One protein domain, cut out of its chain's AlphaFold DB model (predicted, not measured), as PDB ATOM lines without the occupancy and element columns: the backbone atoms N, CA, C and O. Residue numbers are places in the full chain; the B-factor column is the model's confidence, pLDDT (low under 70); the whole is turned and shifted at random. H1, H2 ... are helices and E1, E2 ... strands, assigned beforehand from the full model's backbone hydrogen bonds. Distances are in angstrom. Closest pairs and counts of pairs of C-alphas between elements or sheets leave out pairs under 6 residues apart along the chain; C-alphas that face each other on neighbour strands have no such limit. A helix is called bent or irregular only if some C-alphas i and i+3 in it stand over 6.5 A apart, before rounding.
ATOM      1  N   LEU A  31      89.976 105.119  83.744       96.31
ATOM      2  CA  LEU A  31      89.347 103.800  83.658       96.31
ATOM      3  C   LEU A  31      89.948 102.965  82.523       96.31
ATOM      4  O   LEU A  31      90.375 101.839  82.764       96.31
ATOM      5  N   LEU A  32      90.015 103.515  81.307       95.88
ATOM      6  CA  LEU A  32      90.574 102.823  80.143       95.88
ATOM      7  C   LEU A  32      92.006 102.346  80.410       95.88
ATOM      8  O   LEU A  32      92.334 101.186  80.158       95.88
ATOM      9  N   LEU A  33      92.854 103.228  80.939       94.69
ATOM     10  CA  LEU A  33      94.260 102.921  81.190       94.69
ATOM     11  C   LEU A  33      94.436 101.900  82.314       94.69
ATOM     12  O   LEU A  33      95.226 100.967  82.165       94.69
ATOM     13  N   MET A  34      93.679 102.020  83.405       95.38
ATOM     14  CA  MET A  34      93.672 101.002  84.458       95.38
ATOM     15  C   MET A  34      93.196  99.656  83.913       95.38
ATOM     16  O   MET A  34      93.783  98.624  84.223       95.38
ATOM     17  N   PHE A  35      92.161  99.658  83.073       95.62
ATOM     18  CA  PHE A  35      91.613  98.438  82.504       95.62
ATOM     19  C   PHE A  35      92.605  97.747  81.571       95.62
ATOM     20  O   PHE A  35      92.814  96.544  81.710       95.62
ATOM     21  N   ILE A  36      93.248  98.470  80.649       95.19
ATOM     22  CA  ILE A  36      94.234  97.888  79.722       95.19
ATOM     23  C   ILE A  36      95.413  97.274  80.489       95.19
ATOM     24  O   ILE A  36      95.868  96.192  80.128       95.19
ATOM     25  N   ASN A  37      95.846  97.898  81.587       94.56
ATOM     26  CA  ASN A  37      96.984  97.421  82.378       94.56
ATOM     27  C   ASN A  37      96.601  96.470  83.528       94.56
ATOM     28  O   ASN A  37      97.467  96.029  84.276       94.56
ATOM     29  N   ARG A  38      95.324  96.091  83.683       95.06
ATOM     30  CA  ARG A  38      94.828  95.342  84.859       95.06
ATOM     31  C   ARG A  38      95.520  93.998  85.123       95.06
ATOM     32  O   ARG A  38      95.458  93.492  86.242       95.06
ATOM     33  N   ALA A  39      96.139  93.387  84.112       95.44
ATOM     34  CA  ALA A  39      96.820  92.094  84.227       95.44
ATOM     35  C   ALA A  39      98.303  92.207  84.642       95.44
ATOM     36  O   ALA A  39      98.905  91.208  85.061       95.44
ATOM     37  N   GLU A  40      98.874  93.410  84.569       93.56
ATOM     38  CA  GLU A  40     100.288  93.709  84.794       93.56
ATOM     39  C   GLU A  40     100.460  94.673  85.972       93.56
ATOM     40  O   GLU A  40      99.547  95.408  86.346       93.56
ATOM     41  N   VAL A  41     101.627  94.638  86.618       93.38
ATOM     42  CA  VAL A  41     101.925  95.600  87.685       93.38
ATOM     43  C   VAL A  41     102.219  96.941  87.025       93.38
ATOM     44  O   VAL A  41     103.271  97.100  86.416       93.38
ATOM     45  N   SER A  42     101.286  97.882  87.152       94.75
ATOM     46  CA  SER A  42     101.409  99.233  86.602       94.75
ATOM     47  C   SER A  42     100.974 100.271  87.624       94.75
ATOM     48  O   SER A  42      99.933 100.107  88.273       94.75
ATOM     49  N   ASN A  43     101.708 101.371  87.708       94.50
ATOM     50  CA  ASN A  43     101.398 102.498  88.568       94.50
ATOM     51  C   ASN A  43     101.076 103.727  87.722       94.50
ATOM     52  O   ASN A  43     101.856 104.177  86.882       94.50
ATOM     53  N   SER A  44      99.917 104.309  87.992       96.38
ATOM     54  CA  SER A  44      99.500 105.579  87.415       96.38
ATOM     55  C   SER A  44      99.128 106.562  88.515       96.38
ATOM     56  O   SER A  44      98.869 106.161  89.653       96.38
ATOM     57  N   ALA A  45      99.136 107.853  88.204       96.19
ATOM     58  CA  ALA A  45      98.792 108.874  89.181       96.19
ATOM     59  C   ALA A  45      98.035 110.051  88.568       96.19
ATOM     60  O   ALA A  45      98.258 110.397  87.413       96.19
ATOM     61  N   THR A  46      97.193 110.684  89.380       96.88
ATOM     62  CA  THR A  46      96.609 112.003  89.141       96.88
ATOM     63  C   THR A  46      97.169 112.979  90.165       96.88
ATOM     64  O   THR A  46      97.119 112.713  91.365       96.88
ATOM     65  N   VAL A  47      97.658 114.124  89.704       96.25
ATOM     66  CA  VAL A  47      98.070 115.260  90.530       96.25
ATOM     67  C   VAL A  47      97.069 116.393  90.335       96.25
ATOM     68  O   VAL A  47      96.700 116.712  89.205       96.25
ATOM     69  N   ALA A  48      96.632 117.004  91.431       95.62
ATOM     70  CA  ALA A  48      95.676 118.102  91.422       95.62
ATOM     71  C   ALA A  48      96.041 119.167  92.474       95.62
ATOM     72  O   ALA A  48      96.719 118.842  93.452       95.62
ATOM     73  N   PRO A  49      95.603 120.429  92.317       94.94
ATOM     74  CA  PRO A  49      95.972 121.494  93.242       94.94
ATOM     75  C   PRO A  49      95.285 121.343  94.605       94.94
ATOM     76  O   PRO A  49      95.955 121.470  95.628       94.94
ATOM     77  N   SER A  50      93.984 121.025  94.648       95.25
ATOM     78  CA  SER A  50      93.253 120.916  95.911       95.25
ATOM     79  C   SER A  50      92.604 119.561  96.149       95.25
ATOM     80  O   SER A  50      91.935 119.002  95.275       95.25
ATOM     81  N   PHE A  51      92.726 119.055  97.377       94.94
ATOM     82  CA  PHE A  51      92.075 117.813  97.764       94.94
ATOM     83  C   PHE A  51      90.551 117.917  97.664       94.94
ATOM     84  O   PHE A  51      89.901 117.040  97.095       94.94
ATOM     85  N   THR A  52      89.974 118.993  98.201       95.19
ATOM     86  CA  THR A  52      88.517 119.157  98.301       95.19
ATOM     87  C   THR A  52      87.879 119.528  96.968       95.19
ATOM     88  O   THR A  52      86.801 119.025  96.659       95.19
ATOM     89  N   ARG A  53      88.537 120.383  96.173       93.62
ATOM     90  CA  ARG A  53      87.978 120.891  94.909       93.62
ATOM     91  C   ARG A  53      88.270 120.003  93.705       93.62
ATOM     92  O   ARG A  53      87.465 119.991  92.782       93.62
ATOM     93  N   ASP A  54      89.372 119.254  93.721       94.31
ATOM     94  CA  ASP A  54      89.859 118.569  92.521       94.31
ATOM     95  C   ASP A  54      90.065 117.070  92.753       94.31
ATOM     96  O   ASP A  54      89.480 116.241  92.056       94.31
ATOM     97  N   THR A  55      90.857 116.693  93.762       95.38
ATOM     98  CA  THR A  55      91.215 115.286  93.990       95.38
ATOM     99  C   THR A  55      90.022 114.426  94.395       95.38
ATOM    100  O   THR A  55      89.802 113.374  93.798       95.38
ATOM    101  N   TYR A  56      89.250 114.846  95.398       95.44
ATOM    102  CA  TYR A  56      88.102 114.077  95.873       95.44
ATOM    103  C   TYR A  56      87.016 113.934  94.789       95.44
ATOM    104  O   TYR A  56      86.574 112.807  94.546       95.44
ATOM    105  N   PRO A  57      86.643 115.000  94.048       95.62
ATOM    106  CA  PRO A  57      85.792 114.857  92.870       95.62
ATOM    107  C   PRO A  57      86.354 113.904  91.809       95.62
ATOM    108  O   PRO A  57      85.594 113.098  91.273       95.62
ATOM    109  N   ALA A  58      87.663 113.932  91.523       96.00
ATOM    110  CA  ALA A  58      88.294 113.018  90.563       96.00
ATOM    111  C   ALA A  58      88.225 111.549  91.011       96.00
ATOM    112  O   ALA A  58      87.937 110.672  90.195       96.00
ATOM    113  N   MET A  59      88.421 111.285  92.306       96.44
ATOM    114  CA  MET A  59      88.237 109.955  92.893       96.44
ATOM    115  C   MET A  59      86.789 109.479  92.732       96.44
ATOM    116  O   MET A  59      86.554 108.374  92.247       96.44
ATOM    117  N   LEU A  60      85.813 110.320  93.088       95.88
ATOM    118  CA  LEU A  60      84.394 109.980  92.974       95.88
ATOM    119  C   LEU A  60      83.975 109.751  91.514       95.88
ATOM    120  O   LEU A  60      83.192 108.847  91.231       95.88
ATOM    121  N   ALA A  61      84.503 110.545  90.582       96.25
ATOM    122  CA  ALA A  61      84.249 110.375  89.158       96.25
ATOM    123  C   ALA A  61      84.804 109.045  88.629       96.25
ATOM    124  O   ALA A  61      84.126 108.380  87.849       96.25
ATOM    125  N   LEU A  62      85.988 108.616  89.084       96.62
ATOM    126  CA  LEU A  62      86.540 107.308  88.722       96.62
ATOM    127  C   LEU A  62      85.693 106.153  89.278       96.62
ATOM    128  O   LEU A  62      85.416 105.211  88.542       96.62
ATOM    129  N   VAL A  63      85.225 106.246  90.528       96.12
ATOM    130  CA  VAL A  63      84.310 105.245  91.117       96.12
ATOM    131  C   VAL A  63      83.030 105.132  90.293       96.12
ATOM    132  O   VAL A  63      82.663 104.037  89.882       96.12
ATOM    133  N   LYS A  64      82.396 106.264  89.966       95.81
ATOM    134  CA  LYS A  64      81.196 106.282  89.116       95.81
ATOM    135  C   LYS A  64      81.457 105.697  87.728       95.81
ATOM    136  O   LYS A  64      80.605 104.991  87.201       95.81
ATOM    137  N   ALA A  65      82.620 105.973  87.136       95.69
ATOM    138  CA  ALA A  65      82.998 105.409  85.841       95.69
ATOM    139  C   ALA A  65      83.182 103.883  85.913       95.69
ATOM    140  O   ALA A  65      82.716 103.174  85.025       95.69
ATOM    141  N   LEU A  66      83.813 103.374  86.976       95.12
ATOM    142  CA  LEU A  66      83.964 101.937  87.232       95.12
ATOM    143  C   LEU A  66      82.609 101.250  87.431       95.12
ATOM    144  O   LEU A  66      82.344 100.222  86.809       95.12
ATOM    145  N   GLU A  67      81.736 101.826  88.257       94.75
ATOM    146  CA  GLU A  67      80.380 101.314  88.483       94.75
ATOM    147  C   GLU A  67      79.552 101.322  87.195       94.75
ATOM    148  O   GLU A  67      78.954 100.307  86.841       94.75
ATOM    149  N   GLY A  68      79.575 102.430  86.450       95.06
ATOM    150  CA  GLY A  68      78.879 102.560  85.169       95.06
ATOM    151  C   GLY A  68      79.385 101.597  84.090       95.06
ATOM    152  O   GLY A  68      78.627 101.227  83.199       95.06
ATOM    153  N   ALA A  69      80.638 101.146  84.189       94.62
ATOM    154  CA  ALA A  69      81.217 100.121  83.323       94.62
ATOM    155  C   ALA A  69      80.948  98.678  83.800       94.62
ATOM    156  O   ALA A  69      81.450  97.735  83.190       94.62
ATOM    157  N   GLY A  70      80.189  98.487  84.885       93.69
ATOM    158  CA  GLY A  70      79.897  97.168  85.455       93.69
ATOM    159  C   GLY A  70      81.041  96.560  86.274       93.69
ATOM    160  O   GLY A  70      80.954  95.399  86.654       93.69
ATOM    161  N   MET A  71      82.087  97.331  86.589       91.56
ATOM    162  CA  MET A  71      83.291  96.868  87.298       91.56
ATOM    163  C   MET A  71      83.219  97.077  88.813       91.56
ATOM    164  O   MET A  71      84.243  97.036  89.490       91.56
ATOM    165  N   GLY A  72      82.032  97.316  89.377       87.75
ATOM    166  CA  GLY A  72      81.863  97.675  90.791       87.75
ATOM    167  C   GLY A  72      82.419  96.652  91.794       87.75
ATOM    168  O   GLY A  72      82.692  97.021  92.929       87.75
ATOM    169  N   GLN A  73      82.605  95.393  91.381       90.25
ATOM    170  CA  GLN A  73      83.195  94.325  92.201       90.25
ATOM    171  C   GLN A  73      84.665  94.022  91.853       90.25
ATOM    172  O   GLN A  73      85.322  93.276  92.575       90.25
ATOM    173  N   ASP A  74      85.186  94.591  90.762       91.00
ATOM    174  CA  ASP A  74      86.529  94.298  90.242       91.00
ATOM    175  C   ASP A  74      87.594  95.283  90.745       91.00
ATOM    176  O   ASP A  74      88.799  95.029  90.617       91.00
ATOM    177  N   TRP A  75      87.164  96.418  91.307       95.12
ATOM    178  CA  TRP A  75      88.050  97.423  91.882       95.12
ATOM    179  C   TRP A  75      88.022  97.404  93.410       95.12
ATOM    180  O   TRP A  75      87.047  97.000  94.040       95.12
ATOM    181  N   SER A  76      89.102  97.881  94.021       95.00
ATOM    182  CA  SER A  76      89.172  98.060  95.470       95.00
ATOM    183  C   SER A  76      89.989  99.295  95.860       95.00
ATOM    184  O   SER A  76      90.870  99.731  95.105       95.00
ATOM    185  N   PRO A  77      89.716  99.900  97.030       93.50
ATOM    186  CA  PRO A  77      90.611 100.898  97.599       93.50
ATOM    187  C   PRO A  77      91.954 100.250  97.971       93.50
ATOM    188  O   PRO A  77      92.000  99.161  98.537       93.50
ATOM    189  N   ASP A  78      93.056 100.943  97.690       90.69
ATOM    190  CA  ASP A  78      94.426 100.491  97.974       90.69
ATOM    191  C   ASP A  78      95.185 101.540  98.794       90.69
ATOM    192  O   ASP A  78      96.220 102.063  98.375       90.69
ATOM    193  N   GLY A  79      94.614 101.915  99.938       86.38
ATOM    194  CA  GLY A  79      95.026 103.056 100.760       86.38
ATOM    195  C   GLY A  79      94.068 104.244 100.631       86.38
ATOM    196  O   GLY A  79      93.096 104.202  99.885       86.38
ATOM    197  N   ALA A  80      94.339 105.321 101.373       85.19
ATOM    198  CA  ALA A  80      93.399 106.441 101.508       85.19
ATOM    199  C   ALA A  80      93.120 107.198 100.195       85.19
ATOM    200  O   ALA A  80      92.078 107.834 100.062       85.19
ATOM    201  N   ARG A  81      94.062 107.172  99.244       90.88
ATOM    202  CA  ARG A  81      93.997 107.943  97.989       90.88
ATOM    203  C   ARG A  81      94.483 107.145  96.795       90.88
ATOM    204  O   ARG A  81      95.086 107.687  95.876       90.88
ATOM    205  N   SER A  82      94.253 105.843  96.824       93.50
ATOM    206  CA  SER A  82      94.590 104.981  95.704       93.50
ATOM    207  C   SER A  82      93.518 103.945  95.475       93.50
ATOM    208  O   SER A  82      92.856 103.486  96.402       93.50
ATOM    209  N   MET A  83      93.372 103.585  94.211       95.25
ATOM    210  CA  MET A  83      92.440 102.576  93.736       95.25
ATOM    211  C   MET A  83      93.214 101.525  92.960       95.25
ATOM    212  O   MET A  83      94.235 101.821  92.332       95.25
ATOM    213  N   ARG A  84      92.720 100.296  93.005       95.75
ATOM    214  CA  ARG A  84      93.289  99.158  92.301       95.75
ATOM    215  C   ARG A  84      92.229  98.507  91.427       95.75
ATOM    216  O   ARG A  84      91.096  98.352  91.863       95.75
ATOM    217  N   LEU A  85      92.627  98.110  90.223       96.31
ATOM    218  CA  LEU A  85      91.852  97.276  89.307       96.31
ATOM    219  C   LEU A  85      92.767  96.146  88.822       96.31
ATOM    220  O   LEU A  85      93.710  96.378  88.062       96.31
ATOM    221  N   GLY A  86      92.547  94.927  89.318       94.81
ATOM    222  CA  GLY A  86      93.500  93.826  89.138       94.81
ATOM    223  C   GLY A  86      94.870  94.150  89.751       94.81
ATOM    224  O   GLY A  86      94.985  94.370  90.955       94.81
ATOM    225  N   LYS A  87      95.923  94.174  88.928       95.00
ATOM    226  CA  LYS A  87      97.291  94.565  89.316       95.00
ATOM    227  C   LYS A  87      97.621  96.035  89.025       95.00
ATOM    228  O   LYS A  87      98.659  96.513  89.482       95.00
ATOM    229  N   ALA A  88      96.744  96.751  88.322       96.19
ATOM    230  CA  ALA A  88      96.928  98.166  88.039       96.19
ATOM    231  C   ALA A  88      96.532  99.016  89.251       96.19
ATOM    232  O   ALA A  88      95.456  98.837  89.827       96.19
ATOM    233  N   LYS A  89      97.387  99.973  89.612       95.75
ATOM    234  CA  LYS A  89      97.166 100.935  90.693       95.75
ATOM    235  C   LYS A  89      97.077 102.355  90.138       95.75
ATOM    236  O   LYS A  89      97.868 102.747  89.279       95.75
ATOM    237  N   HIS A  90      96.149 103.139  90.676       96.62
ATOM    238  CA  HIS A  90      96.048 104.573  90.422       96.62
ATOM    239  C   HIS A  90      96.099 105.352  91.736       96.62
ATOM    240  O   HIS A  90      95.325 105.076  92.652       96.62
ATOM    241  N   LEU A  91      97.029 106.300  91.841       95.38
ATOM    242  CA  LEU A  91      97.239 107.166  93.003       95.38
ATOM    243  C   LEU A  91      96.679 108.566  92.747       95.38
ATOM    244  O   LEU A  91      96.847 109.112  91.665       95.38
ATOM    245  N   PHE A  92      96.103 109.191  93.763       95.56
ATOM    246  CA  PHE A  92      95.667 110.578  93.715       95.56
ATOM    247  C   PHE A  92      96.482 111.444  94.677       95.56
ATOM    248  O   PHE A  92      96.538 111.182  95.880       95.56
ATOM    249  N   VAL A  93      97.100 112.495  94.147       94.00
ATOM    250  CA  VAL A  93      97.971 113.425  94.868       94.00
ATOM    251  C   VAL A  93      97.378 114.830  94.802       94.00
ATOM    252  O   VAL A  93      97.005 115.304  93.732       94.00
ATOM    253  N   SER A  94      97.326 115.499  95.948       94.44
ATOM    254  CA  SER A  94      96.865 116.882  96.102       94.44
ATOM    255  C   SER A  94      98.007 117.763  96.603       94.44
ATOM    256  O   SER A  94      98.687 117.371  97.555       94.44
ATOM    257  N   VAL A  95      98.196 118.941  96.003       94.12
ATOM    258  CA  VAL A  95      99.229 119.914  96.411       94.12
ATOM    259  C   VAL A  95      98.977 120.427  97.830       94.12
ATOM    260  O   VAL A  95      99.895 120.428  98.647       94.12
ATOM    261  N   ASP A  96      97.738 120.817  98.139       94.25
ATOM    262  CA  ASP A  96      97.346 121.384  99.442       94.25
ATOM    263  C   ASP A  96      97.324 120.370 100.599       94.25
ATOM    264  O   ASP A  96      97.282 120.746 101.770       94.25
ATOM    265  N   MET A  97      97.370 119.080 100.281       91.00
ATOM    266  CA  MET A  97      97.344 118.005 101.261       91.00
ATOM    267  C   MET A  97      98.268 116.873 100.798       91.00
ATOM    268  O   MET A  97      97.778 115.842 100.343       91.00
ATOM    269  N   PRO A  98      99.599 117.032 100.850       79.62
ATOM    270  CA  PRO A  98     100.536 116.038 100.329       79.62
ATOM    271  C   PRO A  98     100.501 114.725 101.133       79.62
ATOM    272  O   PRO A  98     100.145 114.697 102.310       79.62
ATOM    273  N   ILE A  99     100.862 113.612 100.488       78.62
ATOM    274  CA  ILE A  99     100.909 112.282 101.122       78.62
ATOM    275  C   ILE A  99     102.297 112.067 101.744       78.62
ATOM    276  O   ILE A  99     103.303 112.219 101.057       78.62
ATOM    277  N   ALA A 100     102.343 111.660 103.017       63.06
ATOM    278  CA  ALA A 100     103.545 111.546 103.859       63.06
ATOM    279  C   ALA A 100     104.499 110.355 103.555       63.06
ATOM    280  O   ALA A 100     105.189 109.877 104.446       63.06
ATOM    281  N   ASP A 101     104.596 109.942 102.286       61.47
ATOM    282  CA  ASP A 101     105.619 109.039 101.718       61.47
ATOM    283  C   ASP A 101     105.410 107.497 101.803       61.47
ATOM    284  O   ASP A 101     104.718 106.973 102.675       61.47
ATOM    285  N   ARG A 102     106.025 106.783 100.832       65.06
ATOM    286  CA  ARG A 102     105.935 105.358 100.391       65.06
ATOM    287  C   ARG A 102     104.947 105.000  99.275       65.06
ATOM    288  O   ARG A 102     104.733 103.819  98.997       65.06
ATOM    289  N   SER A 103     104.361 105.973  98.583       75.38
ATOM    290  CA  SER A 103     103.583 105.635  97.379       75.38
ATOM    291  C   SER A 103     104.525 105.269  96.220       75.38
ATOM    292  O   SER A 103     105.568 105.910  96.103       75.38
ATOM    293  N   PRO A 104     104.195 104.296  95.355       83.00
ATOM    294  CA  PRO A 104     105.009 103.986  94.180       83.00
ATOM    295  C   PRO A 104     105.049 105.170  93.202       83.00
ATOM    296  O   PRO A 104     104.141 106.004  93.171       83.00
ATOM    297  N   SER A 105     106.131 105.280  92.436       91.12
ATOM    298  CA  SER A 105     106.240 106.247  91.339       91.12
ATOM    299  C   SER A 105     105.395 105.795  90.142       91.12
ATOM    300  O   SER A 105     105.319 104.590  89.902       91.12
ATOM    301  N   PRO A 106     104.750 106.716  89.403       93.94
ATOM    302  CA  PRO A 106     104.038 106.356  88.184       93.94
ATOM    303  C   PRO A 106     105.023 105.855  87.121       93.94
ATOM    304  O   PRO A 106     106.071 106.462  86.900       93.94
ATOM    305  N   ASP A 107     104.666 104.763  86.455       94.25
ATOM    306  CA  ASP A 107     105.477 104.127  85.408       94.25
ATOM    307  C   ASP A 107     104.805 104.170  84.030       94.25
ATOM    308  O   ASP A 107     105.484 104.194  83.010       94.25
ATOM    309  N   THR A 108     103.474 104.248  84.000       92.56
ATOM    310  CA  THR A 108     102.699 104.133  82.760       92.56
ATOM    311  C   THR A 108     102.018 105.449  82.392       92.56
ATOM    312  O   THR A 108     102.083 105.902  81.247       92.56
ATOM    313  N   PHE A 109     101.374 106.097  83.367       95.81
ATOM    314  CA  PHE A 109     100.563 107.290  83.128       95.81
ATOM    315  C   PHE A 109     100.593 108.264  84.306       95.81
ATOM    316  O   PHE A 109     100.379 107.873  85.455       95.81
ATOM    317  N   HIS A 116      97.363 124.539  85.559       94.69
ATOM    318  CA  HIS A 116      97.586 125.985  85.544       94.69
ATOM    319  C   HIS A 116      97.542 126.634  86.939       94.69
ATOM    320  O   HIS A 116      97.958 127.778  87.084       94.69
ATOM    321  N   GLN A 117      97.059 125.911  87.953       93.88
ATOM    322  CA  GLN A 117      97.019 126.341  89.357       93.88
ATOM    323  C   GLN A 117      98.130 125.690  90.197       93.88
ATOM    324  O   GLN A 117      98.122 125.790  91.420       93.88
ATOM    325  N   ILE A 118      99.061 124.968  89.563       95.19
ATOM    326  CA  ILE A 118     100.166 124.288  90.242       95.19
ATOM    327  C   ILE A 118     101.469 124.980  89.861       95.19
ATOM    328  O   ILE A 118     101.835 125.004  88.684       95.19
ATOM    329  N   ASP A 119     102.187 125.504  90.853       95.88
ATOM    330  CA  ASP A 119     103.500 126.116  90.663       95.88
ATOM    331  C   ASP A 119     104.511 125.134  90.058       95.88
ATOM    332  O   ASP A 119     104.657 123.985  90.492       95.88
ATOM    333  N   ALA A 120     105.268 125.614  89.072       96.38
ATOM    334  CA  ALA A 120     106.306 124.833  88.409       96.38
ATOM    335  C   ALA A 120     107.401 124.368  89.385       96.38
ATOM    336  O   ALA A 120     107.885 123.244  89.274       96.38
ATOM    337  N   SER A 121     107.752 125.200  90.371       95.56
ATOM    338  CA  SER A 121     108.747 124.872  91.400       95.56
ATOM    339  C   SER A 121     108.288 123.737  92.316       95.56
ATOM    340  O   SER A 121     109.071 122.836  92.613       95.56
ATOM    341  N   TRP A 122     107.015 123.736  92.723       94.25
ATOM    342  CA  TRP A 122     106.440 122.643  93.504       94.25
ATOM    343  C   TRP A 122     106.435 121.342  92.696       94.25
ATOM    344  O   TRP A 122     106.849 120.297  93.198       94.25
ATOM    345  N   TYR A 123     106.036 121.404  91.421       94.75
ATOM    346  CA  TYR A 123     106.066 120.241  90.533       94.75
ATOM    347  C   TYR A 123     107.478 119.647  90.420       94.75
ATOM    348  O   TYR A 123     107.643 118.430  90.524       94.75
ATOM    349  N   ASP A 124     108.497 120.495  90.260       95.06
ATOM    350  CA  ASP A 124     109.892 120.062  90.137       95.06
ATOM    351  C   ASP A 124     110.427 119.399  91.411       95.06
ATOM    352  O   ASP A 124     111.257 118.496  91.332       95.06
ATOM    353  N   GLN A 125     109.952 119.825  92.582       92.25
ATOM    354  CA  GLN A 125     110.369 119.266  93.867       92.25
ATOM    355  C   GLN A 125     109.616 117.979  94.216       92.25
ATOM    356  O   GLN A 125     110.209 117.037  94.739       92.25
ATOM    357  N   CYS A 126     108.311 117.928  93.943       90.06
ATOM    358  CA  CYS A 126     107.434 116.890  94.486       90.06
ATOM    359  C   CYS A 126     107.038 115.808  93.473       90.06
ATOM    360  O   CYS A 126     106.767 114.673  93.873       90.06
ATOM    361  N   VAL A 127     106.982 116.135  92.179       91.50
ATOM    362  CA  VAL A 127     106.430 115.242  91.145       91.50
ATOM    363  C   VAL A 127     107.493 114.815  90.144       91.50
ATOM    364  O   VAL A 127     107.677 113.616  89.939       91.50
ATOM    365  N   TYR A 128     108.226 115.765  89.559       91.69
ATOM    366  CA  TYR A 128     109.232 115.491  88.528       91.69
ATOM    367  C   TYR A 128     110.252 114.400  88.913       91.69
ATOM    368  O   TYR A 128     110.470 113.505  88.096       91.69
ATOM    369  N   PRO A 129     110.804 114.354  90.148       90.31
ATOM    370  CA  PRO A 129     111.779 113.329  90.531       90.31
ATOM    371  C   PRO A 129     111.214 111.902  90.494       90.31
ATOM    372  O   PRO A 129     111.962 110.930  90.427       90.31
ATOM    373  N   ARG A 130     109.882 111.775  90.543       89.19
ATOM    374  CA  ARG A 130     109.146 110.509  90.539       89.19
ATOM    375  C   ARG A 130     108.529 110.187  89.177       89.19
ATOM    376  O   ARG A 130     108.060 109.074  88.986       89.19
ATOM    377  N   ALA A 131     108.530 111.133  88.244       89.25
ATOM    378  CA  ALA A 131     107.920 111.025  86.923       89.25
ATOM    379  C   ALA A 131     108.978 110.787  85.827       89.25
ATOM    380  O   ALA A 131     108.967 111.442  84.788       89.25
ATOM    381  N   SER A 132     109.921 109.877  86.081       83.50
ATOM    382  CA  SER A 132     111.109 109.647  85.241       83.50
ATOM    383  C   SER A 132     111.146 108.270  84.569       83.50
ATOM    384  O   SER A 132     112.141 107.919  83.936       83.50
ATOM    385  N   ALA A 133     110.080 107.476  84.700       88.69
ATOM    386  CA  ALA A 133     110.019 106.151  84.100       88.69
ATOM    387  C   ALA A 133     110.051 106.225  82.556       88.69
ATOM    388  O   ALA A 133     109.310 107.022  81.968       88.69
ATOM    389  N   PRO A 134     110.864 105.393  81.876       87.44
ATOM    390  CA  PRO A 134     110.868 105.317  80.418       87.44
ATOM    391  C   PRO A 134     109.481 104.971  79.864       87.44
ATOM    392  O   PRO A 134     108.832 104.035  80.327       87.44
ATOM    393  N   GLY A 135     109.029 105.710  78.852       87.06
ATOM    394  CA  GLY A 135     107.712 105.537  78.239       87.06
ATOM    395  C   GLY A 135     106.534 106.101  79.036       87.06
ATOM    396  O   GLY A 135     105.397 105.960  78.577       87.06
ATOM    397  N   LEU A 136     106.778 106.768  80.171       93.44
ATOM    398  CA  LEU A 136     105.735 107.459  80.923       93.44
ATOM    399  C   LEU A 136     105.058 108.512  80.038       93.44
ATOM    400  O   LEU A 136     105.706 109.379  79.448       93.44
ATOM    401  N   THR A 137     103.730 108.449  79.972       95.12
ATOM    402  CA  THR A 137     102.927 109.493  79.331       95.12
ATOM    403  C   THR A 137     102.385 110.435  80.394       95.12
ATOM    404  O   THR A 137     101.624 110.023  81.270       95.12
ATOM    405  N   THR A 138     102.766 111.706  80.312       96.50
ATOM    406  CA  THR A 138     102.246 112.782  81.149       96.50
ATOM    407  C   THR A 138     101.222 113.602  80.376       96.50
ATOM    408  O   THR A 138     101.531 114.124  79.307       96.50
ATOM    409  N   VAL A 139     100.016 113.749  80.919       96.75
ATOM    410  CA  VAL A 139      98.956 114.590  80.349       96.75
ATOM    411  C   VAL A 139      98.617 115.699  81.331       96.75
ATOM    412  O   VAL A 139      98.299 115.434  82.486       96.75
ATOM    413  N   MET A 140      98.689 116.945  80.876       96.44
ATOM    414  CA  MET A 140      98.410 118.132  81.675       96.44
ATOM    415  C   MET A 140      97.211 118.874  81.102       96.44
ATOM    416  O   MET A 140      97.235 119.302  79.948       96.44
ATOM    417  N   PHE A 141      96.190 119.066  81.927       94.56
ATOM    418  CA  PHE A 141      95.005 119.840  81.585       94.56
ATOM    419  C   PHE A 141      95.062 121.194  82.278       94.56
ATOM    420  O   PHE A 141      95.261 121.257  83.498       94.56
ATOM    421  N   GLY A 142      94.886 122.285  81.537       92.81
ATOM    422  CA  GLY A 142      94.933 123.620  82.121       92.81
ATOM    423  C   GLY A 142      94.203 124.672  81.301       92.81
ATOM    424  O   GLY A 142      94.032 124.524  80.100       92.81
ATOM    425  N   VAL A 143      93.763 125.738  81.966       91.75
ATOM    426  CA  VAL A 143      93.116 126.884  81.330       91.75
ATOM    427  C   VAL A 143      94.214 127.899  80.992       91.75
ATOM    428  O   VAL A 143      94.922 128.340  81.905       91.75
ATOM    429  N   PRO A 144      94.415 128.259  79.712       89.38
ATOM    430  CA  PRO A 144      95.437 129.213  79.289       89.38
ATOM    431  C   PRO A 144      95.018 130.671  79.548       89.38
ATOM    432  O   PRO A 144      95.010 131.491  78.630       89.38
ATOM    433  N   ASP A 145      94.661 131.011  80.786       83.88
ATOM    434  CA  ASP A 145      94.196 132.351  81.146       83.88
ATOM    435  C   ASP A 145      95.239 133.111  81.982       83.88
ATOM    436  O   ASP A 145      95.556 132.766  83.121       83.88
ATOM    437  N   ARG A 146      95.768 134.188  81.386       79.25
ATOM    438  CA  ARG A 146      96.788 135.065  81.981       79.25
ATOM    439  C   ARG A 146      96.246 135.966  83.090       79.25
ATOM    440  O   ARG A 146      97.046 136.610  83.764       79.25
ATOM    441  N   SER A 147      94.926 136.045  83.261       80.06
ATOM    442  CA  SER A 147      94.302 136.785  84.359       80.06
ATOM    443  C   SER A 147      94.529 136.101  85.714       80.06
ATOM    444  O   SER A 147      94.608 136.778  86.742       80.06
ATOM    445  N   TYR A 148      94.730 134.776  85.725       76.69
ATOM    446  CA  TYR A 148      95.115 134.042  86.927       76.69
ATOM    447  C   TYR A 148      96.560 134.370  87.307       76.69
ATOM    448  O   TYR A 148      97.502 134.056  86.580       76.69
ATOM    449  N   SER A 149      96.748 134.936  88.499       76.69
ATOM    450  CA  SER A 149      98.061 135.354  89.012       76.69
ATOM    451  C   SER A 149      99.104 134.231  89.055       76.69
ATOM    452  O   SER A 149     100.297 134.491  88.924       76.69
ATOM    453  N   GLN A 150      98.659 132.982  89.208       80.44
ATOM    454  CA  GLN A 150      99.511 131.791  89.271       80.44
ATOM    455  C   GLN A 150      99.869 131.228  87.885       80.44
ATOM    456  O   GLN A 150     100.817 130.452  87.768       80.44
ATOM    457  N   TYR A 151      99.160 131.628  86.821       91.12
ATOM    458  CA  TYR A 151      99.311 131.030  85.493       91.12
ATOM    459  C   TYR A 151     100.736 131.155  84.949       91.12
ATOM    460  O   TYR A 151     101.290 130.185  84.432       91.12
ATOM    461  N   SER A 152     101.349 132.334  85.087       92.06
ATOM    462  CA  SER A 152     102.678 132.627  84.538       92.06
ATOM    463  C   SER A 152     103.756 131.676  85.067       92.06
ATOM    464  O   SER A 152     104.585 131.213  84.282       92.06
ATOM    465  N   ASN A 153     103.683 131.334  86.354       94.81
ATOM    466  CA  ASN A 153     104.623 130.452  87.050       94.81
ATOM    467  C   ASN A 153     104.156 128.990  87.106       94.81
ATOM    468  O   ASN A 153     104.837 128.144  87.690       94.81
ATOM    469  N   SER A 154     103.006 128.679  86.508       96.62
ATOM    470  CA  SER A 154     102.436 127.338  86.555       96.62
ATOM    471  C   SER A 154     103.240 126.329  85.737       96.62
ATOM    472  O   SER A 154     103.834 126.650  84.697       96.62
ATOM    473  N   VAL A 155     103.202 125.064  86.165       97.19
ATOM    474  CA  VAL A 155     103.762 123.952  85.389       97.19
ATOM    475  C   VAL A 155     103.101 123.860  84.012       97.19
ATOM    476  O   VAL A 155     103.791 123.616  83.022       97.19
ATOM    477  N   PHE A 156     101.798 124.139  83.914       96.75
ATOM    478  CA  PHE A 156     101.086 124.098  82.640       96.75
ATOM    479  C   PHE A 156     101.640 125.094  81.628       96.75
ATOM    480  O   PHE A 156     101.987 124.695  80.521       96.75
ATOM    481  N   ASN A 157     101.774 126.373  81.999       96.81
ATOM    482  CA  ASN A 157     102.297 127.395  81.093       96.81
ATOM    483  C   ASN A 157     103.716 127.039  80.618       96.81
ATOM    484  O   ASN A 157     104.007 127.097  79.422       96.81
ATOM    485  N   ARG A 158     104.581 126.577  81.533       96.88
ATOM    486  CA  ARG A 158     105.944 126.137  81.202       96.88
ATOM    487  C   ARG A 158     105.959 124.993  80.188       96.88
ATOM    488  O   ARG A 158     106.664 125.070  79.183       96.88
ATOM    489  N   GLU A 159     105.218 123.922  80.454       96.94
ATOM    490  CA  GLU A 159     105.216 122.729  79.601       96.94
ATOM    491  C   GLU A 159     104.484 122.969  78.275       96.94
ATOM    492  O   GLU A 159     104.903 122.460  77.234       96.94
ATOM    493  N   ARG A 160     103.456 123.823  78.281       96.38
ATOM    494  CA  ARG A 160     102.750 124.283  77.081       96.38
ATOM    495  C   ARG A 160     103.679 125.050  76.150       96.38
ATOM    496  O   ARG A 160     103.741 124.721  74.970       96.38
ATOM    497  N   LEU A 161     104.442 126.020  76.660       96.50
ATOM    498  CA  LEU A 161     105.396 126.788  75.851       96.50
ATOM    499  C   LEU A 161     106.485 125.895  75.239       96.50
ATOM    500  O   LEU A 161     106.792 126.049  74.061       96.50
ATOM    501  N   LYS A 162     107.010 124.920  75.997       96.12
ATOM    502  CA  LYS A 162     107.969 123.926  75.474       96.12
ATOM    503  C   LYS A 162     107.369 123.058  74.363       96.12
ATOM    504  O   LYS A 162     108.042 122.759  73.379       96.12
ATOM    505  N   ASN A 163     106.113 122.632  74.510       96.25
ATOM    506  CA  ASN A 163     105.435 121.843  73.477       96.25
ATOM    507  C   ASN A 163     105.187 122.677  72.215       96.25
ATOM    508  O   ASN A 163     105.462 122.209  71.114       96.25
ATOM    509  N   LEU A 164     104.748 123.928  72.369       95.25
ATOM    510  CA  LEU A 164     104.552 124.859  71.255       95.25
ATOM    511  C   LEU A 164     105.860 125.223  70.540       95.25
ATOM    512  O   LEU A 164     105.836 125.495  69.343       95.25
ATOM    513  N   SER A 165     107.002 125.192  71.234       95.75
ATOM    514  CA  SER A 165     108.322 125.386  70.622       95.75
ATOM    515  C   SER A 165     108.887 124.128  69.947       95.75
ATOM    516  O   SER A 165     110.046 124.137  69.542       95.75
ATOM    517  N   GLY A 166     108.116 123.038  69.851       91.88
ATOM    518  CA  GLY A 166     108.520 121.822  69.140       91.88
ATOM    519  C   GLY A 166     109.433 120.882  69.930       91.88
ATOM    520  O   GLY A 166     110.268 120.203  69.336       91.88
ATOM    521  N   ARG A 167     109.306 120.827  71.265       92.25
ATOM    522  CA  ARG A 167     110.053 119.855  72.081       92.25
ATOM    523  C   ARG A 167     109.827 118.409  71.580       92.25
ATOM    524  O   ARG A 167     108.670 118.013  71.430       92.25
ATOM    525  N   PRO A 168     110.883 117.581  71.442       90.00
ATOM    526  CA  PRO A 168     110.745 116.145  71.178       90.00
ATOM    527  C   PRO A 168     109.843 115.439  72.205       90.00
ATOM    528  O   PRO A 168     109.981 115.653  73.406       90.00
ATOM    529  N   GLY A 169     108.882 114.634  71.741       88.62
ATOM    530  CA  GLY A 169     107.896 113.965  72.609       88.62
ATOM    531  C   GLY A 169     106.818 114.889  73.205       88.62
ATOM    532  O   GLY A 169     105.930 114.421  73.922       88.62
ATOM    533  N   GLY A 170     106.872 116.191  72.906       94.06
ATOM    534  CA  GLY A 170     105.883 117.183  73.306       94.06
ATOM    535  C   GLY A 170     104.707 117.258  72.334       94.06
ATOM    536  O   GLY A 170     104.898 117.324  71.124       94.06
ATOM    537  N   MET A 171     103.483 117.289  72.859       96.06
ATOM    538  CA  MET A 171     102.267 117.520  72.070       96.06
ATOM    539  C   MET A 171     101.378 118.551  72.756       96.06
ATOM    540  O   MET A 171     101.272 118.576  73.983       96.06
ATOM    541  N   HIS A 172     100.727 119.399  71.970       95.94
ATOM    542  CA  HIS A 172      99.785 120.385  72.477       95.94
ATOM    543  C   HIS A 172      98.455 120.273  71.737       95.94
ATOM    544  O   HIS A 172      98.435 120.268  70.508       95.94
ATOM    545  N   PHE A 173      97.364 120.197  72.493       92.69
ATOM    546  CA  PHE A 173      96.003 120.184  71.977       92.69
ATOM    547  C   PHE A 173      95.231 121.375  72.536       92.69
ATOM    548  O   PHE A 173      95.375 121.741  73.701       92.69
ATOM    549  N   PHE A 174      94.384 121.955  71.700       89.06
ATOM    550  CA  PHE A 174      93.461 123.017  72.067       89.06
ATOM    551  C   PHE A 174      92.179 122.830  71.265       89.06
ATOM    552  O   PHE A 174      92.211 122.299  70.149       89.06
ATOM    553  N   SER A 175      91.045 123.241  71.824       77.94
ATOM    554  CA  SER A 175      89.796 123.237  71.076       77.94
ATOM    555  C   SER A 175      89.836 124.331  70.005       77.94
ATOM    556  O   SER A 175      90.176 125.486  70.265       77.94
TER     557      SER A 175
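What this domain is: This is residues 31 to 109 and 116 to 175 of the 185 residues of an uncharacterized protein of SAR202 cluster bacterium (UniProt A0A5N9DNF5). A four-stranded sheet with helices H1 and H2 over one face forms one part of this model; the unnamed residues 95 to 109 fold back past its other face. Beyond its edge strand E1 comes a looser second part, where E5 runs near E1 and the short helices H3 and H4 meet at a corner, with E6 beside H4. The printed part has 139 residues, with named elements in the order H1 E1 H2 E2 E3 E4 H3 E5 H4 E6, four helices and six strands, class mixed. The sheet, order E1 E4 E3 E2, is mixed, and the whole is compact, with a radius of gyration of the C-alphas of 15.7 A and spans of 44 by 33 by 32 A.

Where its parts are: Begin with the sheet: E1 is residues 42 to 48, 20.3 A long, E4 residues 88 to 94, 20.4 A, E3 residues 82 to 85 and E2 residues 75 to 77. Find C-alpha 31 at (89.347, 103.800, 83.658), where H1, residues 31 to 36, begins. H2, residues 51 to 68, runs 23.8 A from C-alpha 51 at (92.075, 117.813, 97.764); it is irregular, but only just, with C-alphas 53 and 56 6.9 A apart. Farther on come H3, residues 120 to 126, E5, residues 137 to 142, 16.5 A, H4, residues 155 to 164, 14.2 A, and E6, residues 170 to 173, ending at C-alpha 173 (96.003, 120.184, 71.977).

How they stand to each other: E1 and E4 are parallel, with N 46 and O 91 2.8 A apart. E2, E3 and E4 form a meander, each strand the antiparallel neighbour of the one before, in two hairpins: look for N 83 and O 90 at 2.9 A, and N 84 and O 76 at 2.9 A. H1 and H2 on one face make two layers with the sheet. H2 lies over E4 and E3 at a height of 9.3 A, its closest C-alphas to E4 being Phe 51 and Ser 94, 5.2 A. E1, H2 and E2 form a split strand-helix-strand unit, two strands running the same way with E4 and E3 between them, its crossover right-handed. H1 lies over E4 at a height of 8.3 A. H3 and H4 touch at a steep tilt of 67 degrees, closest at the C-alphas of Ala 120 and Val 155, 4.0 A. E5 and E6 pair with no named strand; the closest C-alphas of H4 and E6, Asn 163 and Gly 170, are 4.7 A apart. Every O i to N i+4 pair is within hydrogen-bond range in H1, H3 and H4, and 12 of 14 in H2.

The domain as a whole: The C-alphas of Gln 73 and Ser 165, the two farthest apart, are 45.4 A from each other. Residues 110 to 115 are not printed, and C-alphas 109 and 116 are 19.1 A apart across this cut, in the link from E4 to H3. The link from E5 to H4 is long, with 12 residues. The mean pLDDT of the printed part is 92.1, and residues 100 to 102 are under 70.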